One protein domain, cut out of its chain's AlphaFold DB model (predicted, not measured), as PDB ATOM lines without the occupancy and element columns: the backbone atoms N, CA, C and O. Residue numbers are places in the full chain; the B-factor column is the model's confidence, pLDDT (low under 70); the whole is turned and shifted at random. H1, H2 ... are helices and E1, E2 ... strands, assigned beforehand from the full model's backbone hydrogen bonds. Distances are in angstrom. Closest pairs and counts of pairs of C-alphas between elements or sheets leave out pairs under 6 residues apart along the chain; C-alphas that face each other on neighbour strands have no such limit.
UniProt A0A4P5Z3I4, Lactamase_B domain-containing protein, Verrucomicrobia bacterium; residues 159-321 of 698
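AT A GLANCE: This is residues 159 to 321 of the 698 residues of the protein "Lactamase_B domain-containing protein" of Verrucomicrobia bacterium (UniProt A0A4P5Z3I4). This is a small sandwich of two sheets, partly face to face, with the long hairpin E6 and E7 through the middle; one end of that hairpin reaches toward loops and two short helices, H1 and H2, away from both sheets. The larger sheet, in the order E3, E6, E7, E8, E9, is twisted; the smaller runs E1, E2, E4, E5, and both are antiparallel. The 163 printed residues include, along the chain, E1 to E5, H1, H2, then E6 to E10, and the class is mostly strand. The whole is only just loose, close to compact, with a radius of gyration of the C-alphas of 18.7 A, and elongated, spanning 61 by 35 by 21 A.

HOW THE PARTS SIT: Start at the hairpin of E1, residues 160 to 163, and E2, residues 169 to 173, where N 162 and O 171 are 3.0 A apart, within hydrogen-bond range. E2 runs on, at 47 degrees, into E3, residues 175 to 177, an edge strand of the larger sheet. Next find E4, residues 189 to 195, antiparallel to E2 (N 170 to O 194, 2.9 A) and in a hairpin with E5, residues 200 to 206 (N 193 to O 203, 2.9 A). H1, residues 219 to 222, and H2, residues 224 to 228, are close but not clearly touching, with closest C-alphas Ala 220 and Leu 227 at 6.6 A; neither is on a sheet. H2 has its O i to N i+4 pair within hydrogen-bond range; H1 is too short for one, but its one O i to N i+3 pair is within range. E6, residues 237 to 249, is antiparallel to E3, with N 176 and O 242 at 2.8 A. E6 begins a meander, each strand the antiparallel neighbour of the one before, with E7, residues 255 to 267, E8, residues 290 to 297, and E9, residues 302 to 311; look for N 241 and O 263 at 2.9 A, N 258 and O 294 at 2.9 A, and N 293 and O 306 at 2.8 A. In the sandwich, the facing parts of the sheets are 9.0 A centre to centre, with best planes 37 degrees apart. E10, residues 314 to 318, pairs with no named strand; its closest C-alphas with E6 are Glu 315 and Ala 246, 5.3 A.

IN THESE COORDINATES: Find C-alpha 160, where E1 begins, at (161.752, 108.880, 12.375). E6 runs 36.1 A from C-alpha 237 at (148.436, 132.088, 16.142), and E7 returns over 36.6 A. E8 measures 23.1 A and E9 22.8 A; E10 ends at C-alpha 318, (174.865, 105.486, 3.821).

THE WHOLE: The C-alphas farthest apart are Lys 228 and Asp 321, 61.5 A. The printed part has no cut; E3 to E4, E5 to H1 and E7 to E8 are long links. Mean pLDDT of the printed part is 84.1, with residues 181 to 186, 216 to 217 and 277 to 288 under 70.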
ATOM      1  N   THR A 159     159.446 111.129  14.996       76.81
ATOM      2  CA  THR A 159     158.937 111.183  13.610       76.81
ATOM      3  C   THR A 159     159.645 110.164  12.715       76.81
ATOM      4  O   THR A 159     159.055 109.565  11.813       76.81
ATOM      5  N   ARG A 160     160.929 109.927  12.986       85.12
ATOM      6  CA  ARG A 160     161.752 108.880  12.375       85.12
ATOM      7  C   ARG A 160     162.718 108.309  13.399       85.12
ATOM      8  O   ARG A 160     163.088 108.993  14.356       85.12
ATOM      9  N   MET A 161     163.142 107.072  13.188       89.12
ATOM     10  CA  MET A 161     164.197 106.454  13.977       89.12
ATOM     11  C   MET A 161     165.183 105.760  13.030       89.12
ATOM     12  O   MET A 161     164.893 105.561  11.856       89.12
ATOM     13  N   ALA A 162     166.392 105.490  13.508       93.31
ATOM     14  CA  ALA A 162     167.386 104.693  12.794       93.31
ATOM     15  C   ALA A 162     168.382 104.103  13.797       93.31
ATOM     16  O   ALA A 162     168.617 104.681  14.859       93.31
ATOM     17  N   ALA A 163     168.980 102.963  13.465       92.88
ATOM     18  CA  ALA A 163     169.975 102.286  14.292       92.88
ATOM     19  C   ALA A 163     171.225 102.016  13.464       92.88
ATOM     20  O   ALA A 163     171.131 101.790  12.258       92.88
ATOM     21  N   SER A 164     172.383 102.010  14.119       94.06
ATOM     22  CA  SER A 164     173.604 101.513  13.491       94.06
ATOM     23  C   SER A 164     173.493 100.010  13.227       94.06
ATOM     24  O   SER A 164     172.842  99.276  13.978       94.06
ATOM     25  N   GLY A 165     174.157  99.536  12.172       89.25
ATOM     26  CA  GLY A 165     174.211  98.113  11.819       89.25
ATOM     27  C   GLY A 165     174.803  97.243  12.934       89.25
ATOM     28  O   GLY A 165     174.336  96.129  13.160       89.25
ATOM     29  N   ASP A 166     175.755  97.780  13.701       90.62
ATOM     30  CA  ASP A 166     176.320  97.126  14.886       90.62
ATOM     31  C   ASP A 166     175.393  97.147  16.121       90.62
ATOM     32  O   ASP A 166     175.697  96.529  17.144       90.62
ATOM     33  N   GLY A 167     174.264  97.860  16.044       90.75
ATOM     34  CA  GLY A 167     173.258  97.967  17.094       90.75
ATOM     35  C   GLY A 167     173.672  98.750  18.331       90.75
ATOM     36  O   GLY A 167     172.944  98.694  19.324       90.75
ATOM     37  N   LYS A 168     174.815  99.446  18.318       92.56
ATOM     38  CA  LYS A 168     175.301 100.212  19.475       92.56
ATOM     39  C   LYS A 168     174.731 101.619  19.552       92.56
ATOM     40  O   LYS A 168     174.862 102.251  20.602       92.56
ATOM     41  N   ARG A 169     174.130 102.133  18.477       93.94
ATOM     42  CA  ARG A 169     173.560 103.482  18.433       93.94
ATOM     43  C   ARG A 169     172.146 103.489  17.879       93.94
ATOM     44  O   ARG A 169     171.826 102.738  16.964       93.94
ATOM     45  N   ALA A 170     171.332 104.390  18.415       93.25
ATOM     46  CA  ALA A 170     170.000 104.708  17.920       93.25
ATOM     47  C   ALA A 170     169.848 106.228  17.791       93.25
ATOM     48  O   ALA A 170     170.228 106.971  18.698       93.25
ATOM     49  N   ALA A 171     169.291 106.689  16.679       94.50
ATOM     50  CA  ALA A 171     168.946 108.080  16.435       94.50
ATOM     51  C   ALA A 171     167.424 108.231  16.403       94.50
ATOM     52  O   ALA A 171     166.722 107.420  15.800       94.50
ATOM     53  N   PHE A 172     166.929 109.285  17.044       90.31
ATOM     54  CA  PHE A 172     165.516 109.641  17.093       90.31
ATOM     55  C   PHE A 172     165.361 111.050  16.551       90.31
ATOM     56  O   PHE A 172     166.002 111.973  17.053       90.31
ATOM     57  N   ALA A 173     164.539 111.189  15.522       89.38
ATOM     58  CA  ALA A 173     164.227 112.439  14.855       89.38
ATOM     59  C   ALA A 173     162.904 113.007  15.369       89.38
ATOM     60  O   ALA A 173     161.991 112.259  15.734       89.38
ATOM     61  N   TRP A 174     162.797 114.331  15.385       86.12
ATOM     62  CA  TRP A 174     161.730 115.010  16.101       86.12
ATOM     63  C   TRP A 174     161.039 116.106  15.293       86.12
ATOM     64  O   TRP A 174     161.562 116.641  14.312       86.12
ATOM     65  N   LEU A 175     159.843 116.447  15.775       84.12
ATOM     66  CA  LEU A 175     159.112 117.660  15.437       84.12
ATOM     67  C   LEU A 175     159.401 118.731  16.496       84.12
ATOM     68  O   LEU A 175     159.233 118.486  17.697       84.12
ATOM     69  N   THR A 176     159.796 119.915  16.042       85.88
ATOM     70  CA  THR A 176     160.117 121.072  16.878       85.88
ATOM     71  C   THR A 176     159.232 122.261  16.505       85.88
ATOM     72  O   THR A 176     158.794 122.386  15.361       85.88
ATOM     73  N   PHE A 177     158.958 123.143  17.469       84.81
ATOM     74  CA  PHE A 177     158.252 124.411  17.254       84.81
ATOM     75  C   PHE A 177     159.003 125.540  17.954       84.81
ATOM     76  O   PHE A 177     159.576 125.341  19.026       84.81
ATOM     77  N   ASN A 178     158.959 126.739  17.373       80.88
ATOM     78  CA  ASN A 178     159.716 127.892  17.873       80.88
ATOM     79  C   ASN A 178     159.151 128.467  19.183       80.88
ATOM     80  O   ASN A 178     159.801 129.281  19.834       80.88
ATOM     81  N   GLN A 179     157.947 128.055  19.575       76.50
ATOM     82  CA  GLN A 179     157.320 128.411  20.842       76.50
ATOM     83  C   GLN A 179     156.415 127.268  21.327       76.50
ATOM     84  O   GLN A 179     155.957 126.469  20.504       76.50
ATOM     85  N   PRO A 180     156.137 127.178  22.641       71.00
ATOM     86  CA  PRO A 180     155.187 126.211  23.174       71.00
ATOM     87  C   PRO A 180     153.806 126.362  22.525       71.00
ATOM     88  O   PRO A 180     153.286 127.468  22.388       71.00
ATOM     89  N   THR A 181     153.201 125.240  22.157       65.75
ATOM     90  CA  THR A 181     151.871 125.175  21.538       65.75
ATOM     91  C   THR A 181     150.963 124.305  22.390       65.75
ATOM     92  O   THR A 181     151.260 123.128  22.596       65.75
ATOM     93  N   THR A 182     149.862 124.867  22.890       63.31
ATOM     94  CA  THR A 182     148.882 124.154  23.722       63.31
ATOM     95  C   THR A 182     148.415 122.858  23.051       63.31
ATOM     96  O   THR A 182     148.103 122.856  21.864       63.31
ATOM     97  N   GLY A 183     148.370 121.756  23.807       57.88
ATOM     98  CA  GLY A 183     147.977 120.430  23.308       57.88
ATOM     99  C   GLY A 183     149.086 119.628  22.611       57.88
ATOM    100  O   GLY A 183     148.871 118.461  22.300       57.88
ATOM    101  N   PHE A 184     150.278 120.204  22.400       59.09
ATOM    102  CA  PHE A 184     151.409 119.530  21.755       59.09
ATOM    103  C   PHE A 184     152.697 119.661  22.577       59.09
ATOM    104  O   PHE A 184     152.962 120.683  23.208       59.09
ATOM    105  N   ARG A 185     153.537 118.621  22.530       61.16
ATOM    106  CA  ARG A 185     154.807 118.521  23.270       61.16
ATOM    107  C   ARG A 185     156.008 118.478  22.298       61.16
ATOM    108  O   ARG A 185     156.585 117.402  22.119       61.16
ATOM    109  N   PRO A 186     156.365 119.597  21.623       67.31
ATOM    110  CA  PRO A 186     157.477 119.603  20.671       67.31
ATOM    111  C   PRO A 186     158.808 119.321  21.366       67.31
ATOM    112  O   PRO A 186     159.006 119.675  22.530       67.31
ATOM    113  N   GLN A 187     159.738 118.705  20.638       76.81
ATOM    114  CA  GLN A 187     161.125 118.654  21.090       76.81
ATOM    115  C   GLN A 187     161.833 119.971  20.779       76.81
ATOM    116  O   GLN A 187     161.444 120.713  19.878       76.81
ATOM    117  N   ARG A 188     162.894 120.252  21.533       76.75
ATOM    118  CA  ARG A 188     163.805 121.364  21.235       76.75
ATOM    119  C   ARG A 188     164.790 121.006  20.120       76.75
ATOM    120  O   ARG A 188     165.137 121.853  19.302       76.75
ATOM    121  N   ASP A 189     165.222 119.752  20.107       90.56
ATOM    122  CA  ASP A 189     166.251 119.248  19.209       90.56
ATOM    123  C   ASP A 189     165.621 118.517  18.027       90.56
ATOM    124  O   ASP A 189     164.626 117.813  18.196       90.56
ATOM    125  N   ALA A 190     166.206 118.659  16.838       92.12
ATOM    126  CA  ALA A 190     165.770 117.949  15.635       92.12
ATOM    127  C   ALA A 190     166.106 116.459  15.693       92.12
ATOM    128  O   ALA A 190     165.355 115.626  15.187       92.12
ATOM    129  N   VAL A 191     167.217 116.114  16.348       95.19
ATOM    130  CA  VAL A 191     167.661 114.733  16.517       95.19
ATOM    131  C   VAL A 191     168.313 114.528  17.878       95.19
ATOM    132  O   VAL A 191     169.039 115.389  18.379       95.19
ATOM    133  N   SER A 192     168.078 113.358  18.463       94.06
ATOM    134  CA  SER A 192     168.806 112.863  19.630       94.06
ATOM    135  C   SER A 192     169.415 111.500  19.339       94.06
ATOM    136  O   SER A 192     168.707 110.607  18.868       94.06
ATOM    137  N   VAL A 193     170.693 111.322  19.663       95.19
ATOM    138  CA  VAL A 193     171.437 110.082  19.427       95.19
ATOM    139  C   VAL A 193     171.842 109.452  20.748       95.19
ATOM    140  O   VAL A 193     172.316 110.116  21.670       95.19
ATOM    141  N   TRP A 194     171.634 108.146  20.830       92.75
ATOM    142  CA  TRP A 194     171.746 107.350  22.039       92.75
ATOM    143  C   TRP A 194     172.674 106.170  21.812       92.75
ATOM    144  O   TRP A 194     172.641 105.534  20.762       92.75
ATOM    145  N   GLY A 195     173.483 105.863  22.821       90.38
ATOM    146  CA  GLY A 195     174.157 104.583  22.937       90.38
ATOM    147  C   GLY A 195     173.150 103.559  23.433       90.38
ATOM    148  O   GLY A 195     172.289 103.905  24.242       90.38
ATOM    149  N   VAL A 196     173.253 102.328  22.948       86.56
ATOM    150  CA  VAL A 196     172.389 101.209  23.328       86.56
ATOM    151  C   VAL A 196     173.233 100.158  24.041       86.56
ATOM    152  O   VAL A 196     174.319  99.822  23.577       86.56
ATOM    153  N   ASN A 197     172.732  99.637  25.166       78.94
ATOM    154  CA  ASN A 197     173.390  98.610  25.989       78.94
ATOM    155  C   ASN A 197     174.848  98.949  26.401       78.94
ATOM    156  O   ASN A 197     175.794  98.341  25.899       78.94
ATOM    157  N   PRO A 198     175.055  99.874  27.364       78.00
ATOM    158  CA  PRO A 198     174.039 100.521  28.196       78.00
ATOM    159  C   PRO A 198     173.378 101.723  27.509       78.00
ATOM    160  O   PRO A 198     174.035 102.495  26.812       78.00
ATOM    161  N   ASN A 199     172.082 101.910  27.769       82.12
ATOM    162  CA  ASN A 199     171.316 103.012  27.193       82.12
ATOM    163  C   ASN A 199     171.732 104.349  27.815       82.12
ATOM    164  O   ASN A 199     171.566 104.534  29.023       82.12
ATOM    165  N   ARG A 200     172.244 105.278  27.003       83.50
ATOM    166  CA  ARG A 200     172.642 106.628  27.446       83.50
ATOM    167  C   ARG A 200     172.543 107.655  26.317       83.50
ATOM    168  O   ARG A 200     172.821 107.289  25.172       83.50
ATOM    169  N   PRO A 201     172.204 108.922  26.602       89.00
ATOM    170  CA  PRO A 201     172.275 109.964  25.588       89.00
ATOM    171  C   PRO A 201     173.745 110.181  25.212       89.00
ATOM    172  O   PRO A 201     174.614 110.198  26.085       89.00
ATOM    173  N   LEU A 202     174.032 110.301  23.915       93.38
ATOM    174  CA  LEU A 202     175.369 110.629  23.413       93.38
ATOM    175  C   LEU A 202     175.444 112.111  23.067       93.38
ATOM    176  O   LEU A 202     176.306 112.813  23.579       93.38
ATOM    177  N   TRP A 203     174.518 112.579  22.233       96.56
ATOM    178  CA  TRP A 203     174.428 113.973  21.817       96.56
ATOM    179  C   TRP A 203     173.053 114.269  21.211       96.56
ATOM    180  O   TRP A 203     172.302 113.362  20.837       96.56
ATOM    181  N   THR A 204     172.725 115.552  21.105       96.25
ATOM    182  CA  THR A 204     171.555 116.054  20.380       96.25
ATOM    183  C   THR A 204     171.980 117.199  19.466       96.25
ATOM    184  O   THR A 204     173.063 117.762  19.639       96.25
ATOM    185  N   ALA A 205     171.160 117.523  18.466       96.50
ATOM    186  CA  ALA A 205     171.391 118.685  17.615       96.50
ATOM    187  C   ALA A 205     170.126 119.553  17.534       96.50
ATOM    188  O   ALA A 205     169.041 119.016  17.275       96.50
ATOM    189  N   PRO A 206     170.247 120.885  17.709       95.06
ATOM    190  CA  PRO A 206     169.110 121.787  17.603       95.06
ATOM    191  C   PRO A 206     168.550 121.759  16.183       95.06
ATOM    192  O   PRO A 206     169.292 121.513  15.221       95.06
ATOM    193  N   ALA A 207     167.252 122.020  16.053       92.06
ATOM    194  CA  ALA A 207     166.628 122.161  14.745       92.06
ATOM    195  C   ALA A 207     167.207 123.342  13.958       92.06
ATOM    196  O   ALA A 207     167.682 124.316  14.545       92.06
ATOM    197  N   SER A 208     167.173 123.240  12.632       91.50
ATOM    198  CA  SER A 208     167.531 124.360  11.760       91.50
ATOM    199  C   SER A 208     166.573 125.533  11.983       91.50
ATOM    200  O   SER A 208     165.353 125.359  11.943       91.50
ATOM    201  N   ASP A 209     167.137 126.714  12.222       88.12
ATOM    202  CA  ASP A 209     166.439 127.980  12.475       88.12
ATOM    203  C   ASP A 209     166.293 128.845  11.213       88.12
ATOM    204  O   ASP A 209     165.570 129.840  11.218       88.12
ATOM    205  N   ASP A 210     166.938 128.441  10.117       87.38
ATOM    206  CA  ASP A 210     166.965 129.135   8.832       87.38
ATOM    207  C   ASP A 210     165.965 128.574   7.803       87.38
ATOM    208  O   ASP A 210     165.946 129.009   6.649       87.38
ATOM    209  N   LEU A 211     165.124 127.609   8.193       87.44
ATOM    210  CA  LEU A 211     164.094 127.056   7.314       87.44
ATOM    211  C   LEU A 211     162.812 127.883   7.388       87.44
ATOM    212  O   LEU A 211     162.289 128.178   8.460       87.44
ATOM    213  N   VAL A 212     162.265 128.200   6.217       82.06
ATOM    214  CA  VAL A 212     161.022 128.960   6.087       82.06
ATOM    215  C   VAL A 212     159.999 128.093   5.379       82.06
ATOM    216  O   VAL A 212     160.186 127.708   4.225       82.06
ATOM    217  N   ALA A 213     158.908 127.774   6.076       77.38
ATOM    218  CA  ALA A 213     157.820 127.024   5.468       77.38
ATOM    219  C   ALA A 213     157.136 127.905   4.412       77.38
ATOM    220  O   ALA A 213     156.961 129.106   4.672       77.38
ATOM    221  N   PRO A 214     156.680 127.324   3.287       73.06
ATOM    222  CA  PRO A 214     155.887 128.038   2.293       73.06
ATOM    223  C   PRO A 214     154.719 128.802   2.922       73.06
ATOM    224  O   PRO A 214     154.259 128.486   4.032       73.06
ATOM    225  N   ASP A 215     154.235 129.825   2.221       73.69
ATOM    226  CA  ASP A 215     153.014 130.504   2.634       73.69
ATOM    227  C   ASP A 215     151.865 129.508   2.708       73.69
ATOM    228  O   ASP A 215     151.698 128.632   1.857       73.69
ATOM    229  N   LEU A 216     151.113 129.616   3.798       68.56
ATOM    230  CA  LEU A 216     149.938 128.790   3.983       68.56
ATOM    231  C   LEU A 216     148.780 129.426   3.222       68.56
ATOM    232  O   LEU A 216     148.738 130.655   3.099       68.56
ATOM    233  N   PRO A 217     147.803 128.620   2.788       65.75
ATOM    234  CA  PRO A 217     146.506 129.145   2.400       65.75
ATOM    235  C   PRO A 217     145.989 130.086   3.477       65.75
ATOM    236  O   PRO A 217     146.201 129.859   4.674       65.75
ATOM    237  N   ALA A 218     145.261 131.110   3.056       73.81
ATOM    238  CA  ALA A 218     144.633 132.049   3.961       73.81
ATOM    239  C   ALA A 218     143.111 131.877   3.878       73.81
ATOM    240  O   ALA A 218     142.449 132.758   3.343       73.81
ATOM    241  N   PRO A 219     142.517 130.800   4.438       74.62
ATOM    242  CA  PRO A 219     141.077 130.550   4.485       74.62
ATOM    243  C   PRO A 219     140.201 131.768   4.746       74.62
ATOM    244  O   PRO A 219     139.167 131.940   4.114       74.62
ATOM    245  N   ALA A 220     140.628 132.636   5.660       79.62
ATOM    246  CA  ALA A 220     139.939 133.881   5.962       79.62
ATOM    247  C   ALA A 220     139.879 134.862   4.770       79.62
ATOM    248  O   ALA A 220     138.884 135.563   4.606       79.62
ATOM    249  N   ALA A 221     140.935 134.929   3.960       82.88
ATOM    250  CA  ALA A 221     141.002 135.721   2.734       82.88
ATOM    251  C   ALA A 221     140.390 134.983   1.531       82.88
ATOM    252  O   ALA A 221     139.745 135.609   0.693       82.88
ATOM    253  N   ASP A 222     140.555 133.662   1.466       78.06
ATOM    254  CA  ASP A 222     140.072 132.821   0.368       78.06
ATOM    255  C   ASP A 222     138.548 132.613   0.413       78.06
ATOM    256  O   ASP A 222     137.917 132.446  -0.636       78.06
ATOM    257  N   PHE A 223     137.960 132.648   1.619       83.44
ATOM    258  CA  PHE A 223     136.542 132.390   1.896       83.44
ATOM    259  C   PHE A 223     135.935 133.434   2.855       83.44
ATOM    260  O   PHE A 223     135.443 133.090   3.934       83.44
ATOM    261  N   PRO A 224     135.926 134.728   2.484       87.88
ATOM    262  CA  PRO A 224     135.476 135.805   3.368       87.88
ATOM    263  C   PRO A 224     133.984 135.720   3.714       87.88
ATOM    264  O   PRO A 224     133.562 136.255   4.733       87.88
ATOM    265  N   GLU A 225     133.177 135.054   2.887       87.19
ATOM    266  CA  GLU A 225     131.747 134.857   3.146       87.19
ATOM    267  C   GLU A 225     131.498 133.885   4.307       87.19
ATOM    268  O   GLU A 225     130.662 134.166   5.158       87.19
ATOM    269  N   LEU A 226     132.312 132.832   4.450       84.31
ATOM    270  CA  LEU A 226     132.229 131.933   5.607       84.31
ATOM    271  C   LEU A 226     132.588 132.654   6.921       84.31
ATOM    272  O   LEU A 226     132.071 132.319   7.981       84.31
ATOM    273  N   LEU A 227     133.432 133.687   6.887       83.62
ATOM    274  CA  LEU A 227     133.671 134.502   8.084       83.62
ATOM    275  C   LEU A 227     132.432 135.298   8.510       83.62
ATOM    276  O   LEU A 227     132.264 135.536   9.702       83.62
ATOM    277  N   LYS A 228     131.597 135.735   7.558       83.56
ATOM    278  CA  LYS A 228     130.344 136.448   7.858       83.56
ATOM    279  C   LYS A 228     129.286 135.507   8.431       83.56
ATOM    280  O   LYS A 228     128.511 135.935   9.272       83.56
ATOM    281  N   ASP A 229     129.326 134.235   8.037       77.81
ATOM    282  CA  ASP A 229     128.572 133.134   8.647       77.81
ATOM    283  C   ASP A 229     129.235 132.638   9.971       77.81
ATOM    284  O   ASP A 229     129.051 131.491  10.384       77.81
ATOM    285  N   ASP A 230     130.038 133.477  10.650       80.25
ATOM    286  CA  ASP A 230     130.729 133.253  11.938       80.25
ATOM    287  C   ASP A 230     131.644 132.010  12.009       80.25
ATOM    288  O   ASP A 230     131.901 131.466  13.091       80.25
ATOM    289  N   PHE A 231     132.097 131.452  10.882       82.75
ATOM    290  CA  PHE A 231     133.044 130.333  10.909       82.75
ATOM    291  C   PHE A 231     134.426 130.829  11.365       82.75
ATOM    292  O   PHE A 231     134.994 131.752  10.773       82.75
ATOM    293  N   ARG A 232     135.030 130.200  12.390       81.94
ATOM    294  CA  ARG A 232     136.363 130.600  12.895       81.94
ATOM    295  C   ARG A 232     137.481 130.017  12.021       81.94
ATOM    296  O   ARG A 232     138.224 129.116  12.407       81.94
ATOM    297  N   LEU A 233     137.603 130.561  10.811       79.44
ATOM    298  CA  LEU A 233     138.626 130.184   9.825       79.44
ATOM    299  C   LEU A 233     139.982 130.871  10.047       79.44
ATOM    300  O   LEU A 233     140.939 130.572   9.339       79.44
ATOM    301  N   ARG A 234     140.077 131.804  11.000       82.44
ATOM    302  CA  ARG A 234     141.342 132.449  11.381       82.44
ATOM    303  C   ARG A 234     142.049 131.611  12.441       82.44
ATOM    304  O   ARG A 234     141.412 131.156  13.388       82.44
ATOM    305  N   ALA A 235     143.356 131.436  12.285       79.50
ATOM    306  CA  ALA A 235     144.200 131.004  13.388       79.50
ATOM    307  C   ALA A 235     144.343 132.156  14.397       79.50
ATOM    308  O   ALA A 235     144.472 133.311  13.989       79.50
ATOM    309  N   ASP A 236     144.355 131.841  15.692       80.69
ATOM    310  CA  ASP A 236     144.718 132.809  16.735       80.69
ATOM    311  C   ASP A 236     146.237 133.041  16.736       80.69
ATOM    312  O   ASP A 236     146.707 134.150  16.981       80.69
ATOM    313  N   ALA A 237     147.008 131.999  16.408       81.62
ATOM    314  CA  ALA A 237     148.436 132.088  16.142       81.62
ATOM    315  C   ALA A 237     148.864 131.055  15.092       81.62
ATOM    316  O   ALA A 237     148.331 129.948  15.030       81.62
ATOM    317  N   ILE A 238     149.871 131.399  14.291       82.56
ATOM    318  CA  ILE A 238     150.580 130.447  13.432       82.56
ATOM    319  C   ILE A 238     151.954 130.247  14.049       82.56
ATOM    320  O   ILE A 238     152.709 131.207  14.202       82.56
ATOM    321  N   VAL A 239     152.275 129.010  14.417       83.31
ATOM    322  CA  VAL A 239     153.557 128.685  15.039       83.31
ATOM    323  C   VAL A 239     154.453 127.977  14.026       83.31
ATOM    324  O   VAL A 239     154.111 126.876  13.586       83.31
ATOM    325  N   PRO A 240     155.581 128.586  13.624       86.81
ATOM    326  CA  PRO A 240     156.563 127.917  12.786       86.81
ATOM    327  C   PRO A 240     157.327 126.856  13.582       86.81
ATOM    328  O   PRO A 240     157.473 126.940  14.807       86.81
ATOM    329  N   GLY A 241     157.837 125.867  12.865       87.25
ATOM    330  CA  GLY A 241     158.665 124.810  13.410       87.25
ATOM    331  C   GLY A 241     159.425 124.065  12.328       87.25
ATOM    332  O   GLY A 241     159.373 124.427  11.149       87.25
ATOM    333  N   THR A 242     160.067 122.977  12.736       88.69
ATOM    334  CA  THR A 242     160.846 122.112  11.854       88.69
ATOM    335  C   THR A 242     160.497 120.656  12.131       88.69
ATOM    336  O   THR A 242     160.404 120.228  13.280       88.69
ATOM    337  N   VAL A 243     160.293 119.870  11.077       87.25
ATOM    338  CA  VAL A 243     160.146 118.415  11.171       87.25
ATOM    339  C   VAL A 243     161.380 117.746  10.591       87.25
ATOM    340  O   VAL A 243     161.778 118.026   9.459       87.25
ATOM    341  N   THR A 244     161.974 116.831  11.351       91.31
ATOM    342  CA  THR A 244     162.971 115.909  10.807       91.31
ATOM    343  C   THR A 244     162.239 114.714  10.205       91.31
ATOM    344  O   THR A 244     161.692 113.879  10.931       91.31
ATOM    345  N   ALA A 245     162.165 114.670   8.875       86.50
ATOM    346  CA  ALA A 245     161.332 113.717   8.139       86.50
ATOM    347  C   ALA A 245     162.094 112.477   7.645       86.50
ATOM    348  O   ALA A 245     161.449 111.517   7.242       86.50
ATOM    349  N   ALA A 246     163.428 112.469   7.730       91.75
ATOM    350  CA  ALA A 246     164.274 111.294   7.505       91.75
ATOM    351  C   ALA A 246     165.492 111.317   8.442       91.75
ATOM    352  O   ALA A 246     166.005 112.390   8.774       91.75
ATOM    353  N   VAL A 247     165.957 110.137   8.857       95.44
ATOM    354  CA  VAL A 247     167.194 109.948   9.629       95.44
ATOM    355  C   VAL A 247     167.878 108.662   9.182       95.44
ATOM    356  O   VAL A 247     167.212 107.659   8.952       95.44
ATOM    357  N   ALA A 248     169.202 108.691   9.071       95.94
ATOM    358  CA  ALA A 248     170.020 107.523   8.778       95.94
ATOM    359  C   ALA A 248     171.222 107.472   9.723       95.94
ATOM    360  O   ALA A 248     171.781 108.505  10.095       95.94
ATOM    361  N   VAL A 249     171.631 106.259  10.084       95.69
ATOM    362  CA  VAL A 249     172.845 105.975  10.856       95.69
ATOM    363  C   VAL A 249     173.631 104.936  10.066       95.69
ATOM    364  O   VAL A 249     173.051 103.947   9.620       95.69
ATOM    365  N   ASN A 250     174.923 105.164   9.838       94.00
ATOM    366  CA  ASN A 250     175.749 104.204   9.101       94.00
ATOM    367  C   ASN A 250     176.052 102.945   9.947       94.00
ATOM    368  O   ASN A 250     175.736 102.881  11.139       94.00
ATOM    369  N   ALA A 251     176.672 101.930   9.337       91.06
ATOM    370  CA  ALA A 251     176.839 100.603   9.940       91.06
ATOM    371  C   ALA A 251     177.529 100.614  11.322       91.06
ATOM    372  O   ALA A 251     177.050  99.952  12.242       91.06
ATOM    373  N   ASP A 252     178.594 101.401  11.504       91.25
ATOM    374  CA  ASP A 252     179.330 101.519  12.776       91.25
ATOM    375  C   ASP A 252     178.827 102.660  13.691       91.25
ATOM    376  O   ASP A 252     179.319 102.859  14.805       91.25
ATOM    377  N   GLY A 253     177.845 103.437  13.221       92.75
ATOM    378  CA  GLY A 253     177.279 104.576  13.934       92.75
ATOM    379  C   GLY A 253     178.180 105.815  14.024       92.75
ATOM    380  O   GLY A 253     177.882 106.733  14.799       92.75
ATOM    381  N   SER A 254     179.275 105.874  13.264       93.88
ATOM    382  CA  SER A 254     180.181 107.025  13.208       93.88
ATOM    383  C   SER A 254     179.642 108.211  12.398       93.88
ATOM    384  O   SER A 254     180.235 109.298  12.442       93.88
ATOM    385  N   ARG A 255     178.531 108.032  11.678       96.44
ATOM    386  CA  ARG A 255     177.809 109.071  10.936       96.44
ATOM    387  C   ARG A 255     176.312 108.998  11.195       96.44
ATOM    388  O   ARG A 255     175.718 107.922  11.237       96.44
ATOM    389  N   VAL A 256     175.705 110.174  11.313       97.69
ATOM    390  CA  VAL A 256     174.253 110.343  11.398       97.69
ATOM    391  C   VAL A 256     173.843 111.425  10.412       97.69
ATOM    392  O   VAL A 256     174.393 112.522  10.456       97.69
ATOM    393  N   ALA A 257     172.897 111.129   9.528       98.00
ATOM    394  CA  ALA A 257     172.316 112.104   8.612       98.00
ATOM    395  C   ALA A 257     170.850 112.343   8.964       98.00
ATOM    396  O   ALA A 257     170.139 111.404   9.320       98.00
ATOM    397  N   ILE A 258     170.403 113.589   8.844       97.62
ATOM    398  CA  ILE A 258     169.001 113.977   9.007       97.62
ATOM    399  C   ILE A 258     168.553 114.857   7.850       97.62
ATOM    400  O   ILE A 258     169.360 115.593   7.271       97.62
ATOM    401  N   LEU A 259     167.256 114.800   7.551       95.62
ATOM    402  CA  LEU A 259     166.618 115.685   6.589       95.62
ATOM    403  C   LEU A 259     165.493 116.473   7.256       95.62
ATOM    404  O   LEU A 259     164.494 115.905   7.706       95.62
ATOM    405  N   GLU A 260     165.679 117.787   7.319       93.88
ATOM    406  CA  GLU A 260     164.773 118.723   7.974       93.88
ATOM    407  C   GLU A 260     163.930 119.505   6.965       93.88
ATOM    408  O   GLU A 260     164.384 119.860   5.873       93.88
ATOM    409  N   TYR A 261     162.703 119.815   7.370       90.44
ATOM    410  CA  TYR A 261     161.731 120.572   6.594       90.44
ATOM    411  C   TYR A 261     161.027 121.582   7.489       90.44
ATOM    412  O   TYR A 261     160.665 121.252   8.620       90.44
ATOM    413  N   ALA A 262     160.774 122.788   6.984       89.00
ATOM    414  CA  ALA A 262     159.978 123.744   7.735       89.00
ATOM    415  C   ALA A 262     158.501 123.348   7.733       89.00
ATOM    416  O   ALA A 262     157.956 122.830   6.753       89.00
ATOM    417  N   VAL A 263     157.840 123.635   8.845       83.62
ATOM    418  CA  VAL A 263     156.428 123.344   9.085       83.62
ATOM    419  C   VAL A 263     155.773 124.507   9.812       83.62
ATOM    420  O   VAL A 263     156.437 125.339  10.429       83.62
ATOM    421  N   LYS A 264     154.446 124.568   9.748       79.69
ATOM    422  CA  LYS A 264     153.647 125.535  10.505       79.69
ATOM    423  C   LYS A 264     152.449 124.827  11.126       79.69
ATOM    424  O   LYS A 264     151.769 124.059  10.451       79.69
ATOM    425  N   ILE A 265     152.150 125.120  12.383       76.94
ATOM    426  CA  ILE A 265     150.922 124.666  13.043       76.94
ATOM    427  C   ILE A 265     149.997 125.856  13.295       76.94
ATOM    428  O   ILE A 265     150.441 126.933  13.694       76.94
ATOM    429  N   TRP A 266     148.707 125.675  13.022       77.56
ATOM    430  CA  TRP A 266     147.683 126.661  13.354       77.56
ATOM    431  C   TRP A 266     147.163 126.411  14.765       77.56
ATOM    432  O   TRP A 266     146.695 125.323  15.097       77.56
ATOM    433  N   VAL A 267     147.202 127.438  15.600       76.25
ATOM    434  CA  VAL A 267     146.670 127.395  16.959       76.25
ATOM    435  C   VAL A 267     145.388 128.213  17.003       76.25
ATOM    436  O   VAL A 267     145.332 129.334  16.499       76.25
ATOM    437  N   ARG A 268     144.357 127.635  17.613       74.75
ATOM    438  CA  ARG A 268     143.087 128.280  17.955       74.75
ATOM    439  C   ARG A 268     142.735 127.930  19.395       74.75
ATOM    440  O   ARG A 268     143.032 126.841  19.870       74.75
ATOM    441  N   SER A 269     142.119 128.881  20.074       74.38
ATOM    442  CA  SER A 269     141.653 128.825  21.458       74.38
ATOM    443  C   SER A 269     140.277 128.176  21.596       74.38
ATOM    444  O   SER A 269     139.817 127.952  22.712       74.38
ATOM    445  N   GLY A 270     139.598 127.889  20.483       75.50
ATOM    446  CA  GLY A 270     138.310 127.216  20.496       75.50
ATOM    447  C   GLY A 270     137.855 126.738  19.117       75.50
ATOM    448  O   GLY A 270     138.495 127.068  18.113       75.50
ATOM    449  N   PRO A 271     136.717 126.023  19.090       74.81
ATOM    450  CA  PRO A 271     136.233 125.278  17.938       74.81
ATOM    451  C   PRO A 271     135.958 126.162  16.732       74.81
ATOM    452  O   PRO A 271     135.563 127.324  16.857       74.81
ATOM    453  N   ALA A 272     136.129 125.586  15.547       74.50
ATOM    454  CA  ALA A 272     135.896 126.303  14.309       74.50
ATOM    455  C   ALA A 272     134.408 126.470  13.961       74.50
ATOM    456  O   ALA A 272     134.049 127.447  13.293       74.50
ATOM    457  N   ILE A 273     133.563 125.527  14.404       76.31
ATOM    458  CA  ILE A 273     132.107 125.524  14.211       76.31
ATOM    459  C   ILE A 273     131.427 124.962  15.461       76.31
ATOM    460  O   ILE A 273     131.650 123.799  15.791       76.31
ATOM    461  N   GLY A 274     130.566 125.726  16.140       81.19
ATOM    462  CA  GLY A 274     129.857 125.235  17.325       81.19
ATOM    463  C   GLY A 274     130.792 124.604  18.358       81.19
ATOM    464  O   GLY A 274     131.630 125.286  18.937       81.19
ATOM    465  N   LYS A 275     130.659 123.288  18.571       78.69
ATOM    466  CA  LYS A 275     131.538 122.476  19.441       78.69
ATOM    467  C   LYS A 275     132.593 121.658  18.692       78.69
ATOM    468  O   LYS A 275     133.368 120.949  19.328       78.69
ATOM    469  N   TRP A 276     132.610 121.710  17.367       71.88
ATOM    470  CA  TRP A 276     133.537 120.950  16.544       71.88
ATOM    471  C   TRP A 276     134.718 121.792  16.101       71.88
ATOM    472  O   TRP A 276     134.585 122.883  15.537       71.88
ATOM    473  N   ASP A 277     135.896 121.238  16.349       66.44
ATOM    474  CA  ASP A 277     137.147 121.776  15.865       66.44
ATOM    475  C   ASP A 277     137.760 120.763  14.892       66.44
ATOM    476  O   ASP A 277     138.278 119.729  15.326       66.44
ATOM    477  N   PRO A 278     137.672 120.994  13.571       59.72
ATOM    478  CA  PRO A 278     138.386 120.164  12.623       59.72
ATOM    479  C   PRO A 278     139.884 120.240  12.912       59.72
ATOM    480  O   PRO A 278     140.366 121.264  13.409       59.72
ATOM    481  N   PRO A 279     140.662 119.234  12.486       52.84
ATOM    482  CA  PRO A 279     142.116 119.229  12.598       52.84
ATOM    483  C   PRO A 279     142.794 120.259  11.668       52.84
ATOM    484  O   PRO A 279     143.840 119.993  11.097       52.84
ATOM    485  N   ILE A 280     142.260 121.474  11.527       49.53
ATOM    486  CA  ILE A 280     142.991 122.626  10.978       49.53
ATOM    487  C   ILE A 280     144.163 122.992  11.915       49.53
ATOM    488  O   ILE A 280     145.104 123.639  11.482       49.53
ATOM    489  N   HIS A 281     144.194 122.472  13.150       52.81
ATOM    490  CA  HIS A 281     145.399 122.390  13.990       52.81
ATOM    491  C   HIS A 281     146.494 121.444  13.469       52.81
ATOM    492  O   HIS A 281     147.468 121.189  14.176       52.81
ATOM    493  N   ALA A 282     146.345 120.859  12.280       56.19
ATOM    494  CA  ALA A 282     147.329 119.939  11.739       56.19
ATOM    495  C   ALA A 282     148.670 120.628  11.459       56.19
ATOM    496  O   ALA A 282     148.761 121.816  11.142       56.19
ATOM    497  N   LEU A 283     149.725 119.824  11.559       58.28
ATOM    498  CA  LEU A 283     151.046 120.157  11.061       58.28
ATOM    499  C   LEU A 283     150.956 120.419   9.551       58.28
ATOM    500  O   LEU A 283     150.869 119.475   8.771       58.28
ATOM    501  N   ASN A 284     150.984 121.680   9.127       62.97
ATOM    502  CA  ASN A 284     151.026 122.014   7.710       62.97
ATOM    503  C   ASN A 284     152.459 121.793   7.222       62.97
ATOM    504  O   ASN A 284     153.363 122.593   7.479       62.97
ATOM    505  N   PHE A 285     152.650 120.667   6.549       63.06
ATOM    506  CA  PHE A 285     153.859 120.300   5.834       63.06
ATOM    507  C   PHE A 285     153.492 120.165   4.359       63.06
ATOM    508  O   PHE A 285     152.549 119.452   4.018       63.06
ATOM    509  N   VAL A 286     154.262 120.808   3.482       59.28
ATOM    510  CA  VAL A 286     154.130 120.634   2.035       59.28
ATOM    511  C   VAL A 286     155.413 119.965   1.539       59.28
ATOM    512  O   VAL A 286     156.487 120.551   1.702       59.28
ATOM    513  N   PRO A 287     155.348 118.787   0.889       59.34
ATOM    514  CA  PRO A 287     156.522 118.142   0.294       59.34
ATOM    515  C   PRO A 287     157.077 118.903  -0.928       59.34
ATOM    516  O   PRO A 287     157.913 118.376  -1.645       59.34
ATOM    517  N   GLN A 288     156.633 120.140  -1.177       69.44
ATOM    518  CA  GLN A 288     157.085 121.013  -2.267       69.44
ATOM    519  C   GLN A 288     158.115 122.051  -1.803       69.44
ATOM    520  O   GLN A 288     158.231 123.130  -2.378       69.44
ATOM    521  N   GLN A 289     158.882 121.729  -0.766       81.44
ATOM    522  CA  GLN A 289     160.044 122.510  -0.352       81.44
ATOM    523  C   GLN A 289     161.312 121.657  -0.462       81.44
ATOM    524  O   GLN A 289     161.251 120.425  -0.458       81.44
ATOM    525  N   ARG A 290     162.466 122.316  -0.570       90.38
ATOM    526  CA  ARG A 290     163.771 121.647  -0.599       90.38
ATOM    527  C   ARG A 290     164.154 121.245   0.826       90.38
ATOM    528  O   ARG A 290     164.130 122.086   1.721       90.38
ATOM    529  N   GLY A 291     164.500 119.977   1.030       91.50
ATOM    530  CA  GLY A 291     164.934 119.479   2.337       91.50
ATOM    531  C   GLY A 291     166.318 120.005   2.725       91.50
ATOM    532  O   GLY A 291     167.187 120.197   1.868       91.50
ATOM    533  N   ARG A 292     166.536 120.225   4.024       95.38
ATOM    534  CA  ARG A 292     167.839 120.568   4.602       95.38
ATOM    535  C   ARG A 292     168.530 119.310   5.097       95.38
ATOM    536  O   ARG A 292     168.141 118.748   6.116       95.38
ATOM    537  N   LEU A 293     169.556 118.886   4.373       97.50
ATOM    538  CA  LEU A 293     170.403 117.768   4.748       97.50
ATOM    539  C   LEU A 293     171.456 118.240   5.746       97.50
ATOM    540  O   LEU A 293     172.186 119.200   5.483       97.50
ATOM    541  N   ARG A 294     171.575 117.529   6.863       97.81
ATOM    542  CA  ARG A 294     172.669 117.709   7.821       97.81
ATOM    543  C   ARG A 294     173.302 116.373   8.142       97.81
ATOM    544  O   ARG A 294     172.595 115.385   8.328       97.81
ATOM    545  N   VAL A 295     174.628 116.352   8.217       98.00
ATOM    546  CA  VAL A 295     175.401 115.147   8.531       98.00
ATOM    547  C   VAL A 295     176.315 115.436   9.703       98.00
ATOM    548  O   VAL A 295     177.009 116.450   9.716       98.00
ATOM    549  N   PHE A 296     176.329 114.535  10.676       98.06
ATOM    550  CA  PHE A 296     177.093 114.640  11.911       98.06
ATOM    551  C   PHE A 296     178.079 113.484  12.027       98.06
ATOM    552  O   PHE A 296     177.827 112.380  11.536       98.06
ATOM    553  N   ASN A 297     179.196 113.734  12.705       96.25
ATOM    554  CA  ASN A 297     180.116 112.680  13.112       96.25
ATOM    555  C   ASN A 297     179.614 111.943  14.370       96.25
ATOM    556  O   ASN A 297     178.546 112.228  14.919       96.25
ATOM    557  N   ALA A 298     180.437 111.019  14.860       93.12
ATOM    558  CA  ALA A 298     180.146 110.196  16.022       93.12
ATOM    559  C   ALA A 298     179.829 110.990  17.306       93.12
ATOM    560  O   ALA A 298     179.084 110.476  18.144       93.12
ATOM    561  N   ASP A 299     180.363 112.205  17.434       95.44
ATOM    562  CA  ASP A 299     180.291 113.060  18.624       95.44
ATOM    563  C   ASP A 299     179.262 114.196  18.477       95.44
ATOM    564  O   ASP A 299     179.181 115.075  19.332       95.44
ATOM    565  N   GLY A 300     178.490 114.210  17.384       96.56
ATOM    566  CA  GLY A 300     177.478 115.235  17.120       96.56
ATOM    567  C   GLY A 300     178.025 116.516  16.487       96.56
ATOM    568  O   GLY A 300     177.290 117.493  16.347       96.56
ATOM    569  N   ARG A 301     179.294 116.543  16.059       97.25
ATOM    570  CA  ARG A 301     179.836 117.657  15.270       97.25
ATOM    571  C   ARG A 301     179.268 117.601  13.856       97.25
ATOM    572  O   ARG A 301     179.441 116.607  13.154       97.25
ATOM    573  N   GLU A 302     178.651 118.696  13.432       97.44
ATOM    574  CA  GLU A 302     178.139 118.862  12.072       97.44
ATOM    575  C   GLU A 302     179.298 118.904  11.057       97.44
ATOM    576  O   GLU A 302     180.237 119.694  11.186       97.44
ATOM    577  N   LEU A 303     179.247 118.010  10.072       96.44
ATOM    578  CA  LEU A 303     180.200 117.869   8.969       96.44
ATOM    579  C   LEU A 303     179.688 118.541   7.690       96.44
ATOM    580  O   LEU A 303     180.472 119.114   6.929       96.44
ATOM    581  N   LEU A 304     178.372 118.474   7.474       96.69
ATOM    582  CA  LEU A 304     177.686 118.978   6.289       96.69
ATOM    583  C   LEU A 304     176.352 119.617   6.685       96.69
ATOM    584  O   LEU A 304     175.635 119.073   7.527       96.69
ATOM    585  N   ARG A 305     176.012 120.726   6.024       96.31
ATOM    586  CA  ARG A 305     174.695 121.367   6.053       96.31
ATOM    587  C   ARG A 305     174.400 121.922   4.666       96.31
ATOM    588  O   ARG A 305     174.936 122.961   4.306       96.31
ATOM    589  N   GLU A 306     173.533 121.256   3.916       95.00
ATOM    590  CA  GLU A 306     173.233 121.610   2.525       95.00
ATOM    591  C   GLU A 306     171.738 121.504   2.237       95.00
ATOM    592  O   GLU A 306     171.004 120.755   2.883       95.00
ATOM    593  N   THR A 307     171.264 122.265   1.258       94.44
ATOM    594  CA  THR A 307     169.882 122.168   0.777       94.44
ATOM    595  C   THR A 307     169.841 121.268  -0.452       94.44
ATOM    596  O   THR A 307     170.541 121.537  -1.429       94.44
ATOM    597  N   LEU A 308     168.989 120.235  -0.439       93.69
ATOM    598  CA  LEU A 308     168.865 119.302  -1.566       93.69
ATOM    599  C   LEU A 308     168.546 120.036  -2.877       93.69
ATOM    600  O   LEU A 308     167.867 121.062  -2.819       93.69
ATOM    601  N   PRO A 309     169.011 119.573  -4.052       92.94
ATOM    602  CA  PRO A 309     168.877 120.329  -5.302       92.94
ATOM    603  C   PRO A 309     167.433 120.628  -5.723       92.94
ATOM    604  O   PRO A 309     167.178 121.693  -6.282       92.94
ATOM    605  N   GLU A 310     166.486 119.746  -5.403       90.38
ATOM    606  CA  GLU A 310     165.075 119.901  -5.762       90.38
ATOM    607  C   GLU A 310     164.132 119.802  -4.558       90.38
ATOM    608  O   GLU A 310     164.494 119.351  -3.467       90.38
ATOM    609  N   ALA A 311     162.913 120.302  -4.753       87.75
ATOM    610  CA  ALA A 311     161.844 120.171  -3.778       87.75
ATOM    611  C   ALA A 311     161.277 118.749  -3.803       87.75
ATOM    612  O   ALA A 311     161.089 118.167  -4.869       87.75
ATOM    613  N   GLY A 312     160.973 118.206  -2.630       84.12
ATOM    614  CA  GLY A 312     160.480 116.839  -2.501       84.12
ATOM    615  C   GLY A 312     160.644 116.320  -1.082       84.12
ATOM    616  O   GLY A 312     161.409 116.875  -0.287       84.12
ATOM    617  N   LEU A 313     159.947 115.232  -0.766       85.69
ATOM    618  CA  LEU A 313     160.215 114.450   0.437       85.69
ATOM    619  C   LEU A 313     161.242 113.369   0.088       85.69
ATOM    620  O   LEU A 313     160.991 112.589  -0.826       85.69
ATOM    621  N   PHE A 314     162.366 113.315   0.801       91.69
ATOM    622  CA  PHE A 314     163.432 112.339   0.558       91.69
ATOM    623  C   PHE A 314     163.707 111.486   1.801       91.69
ATOM    624  O   PHE A 314     163.555 111.950   2.928       91.69
ATOM    625  N   GLU A 315     164.132 110.248   1.573       92.81
ATOM    626  CA  GLU A 315     164.738 109.353   2.561       92.81
ATOM    627  C   GLU A 315     166.273 109.398   2.441       92.81
ATOM    628  O   GLU A 315     166.817 109.946   1.474       92.81
ATOM    629  N   LEU A 316     166.971 108.845   3.438       95.50
ATOM    630  CA  LEU A 316     168.430 108.913   3.570       95.50
ATOM    631  C   LEU A 316     169.055 107.533   3.792       95.50
ATOM    632  O   LEU A 316     168.464 106.669   4.436       95.50
ATOM    633  N   GLY A 317     170.303 107.363   3.357       95.00
ATOM    634  CA  GLY A 317     171.103 106.176   3.651       95.00
ATOM    635  C   GLY A 317     172.598 106.397   3.429       95.00
ATOM    636  O   GLY A 317     173.010 107.370   2.799       95.00
ATOM    637  N   PHE A 318     173.408 105.481   3.955       94.31
ATOM    638  CA  PHE A 318     174.865 105.486   3.821       94.31
ATOM    639  C   PHE A 318     175.351 104.210   3.139       94.31
ATOM    640  O   PHE A 318     174.767 103.145   3.334       94.31
ATOM    641  N   THR A 319     176.449 104.333   2.398       88.88
ATOM    642  CA  THR A 319     177.319 103.214   2.016       88.88
ATOM    643  C   THR A 319     178.388 102.963   3.087       88.88
ATOM    644  O   THR A 319     178.499 103.729   4.044       88.88
ATOM    645  N   ASP A 320     179.163 101.889   2.929       75.50
ATOM    646  CA  ASP A 320     180.208 101.419   3.864       75.50
ATOM    647  C   ASP A 320     181.200 102.488   4.335       75.50
ATOM    648  O   ASP A 320     181.464 102.637   5.526       75.50
ATOM    649  N   ASP A 321     181.704 103.293   3.402       70.81
ATOM    650  CA  ASP A 321     182.668 104.352   3.697       70.81
ATOM    651  C   ASP A 321     182.088 105.462   4.586       70.81
ATOM    652  O   ASP A 321     182.833 106.206   5.228       70.81
TER     653      ASP A 321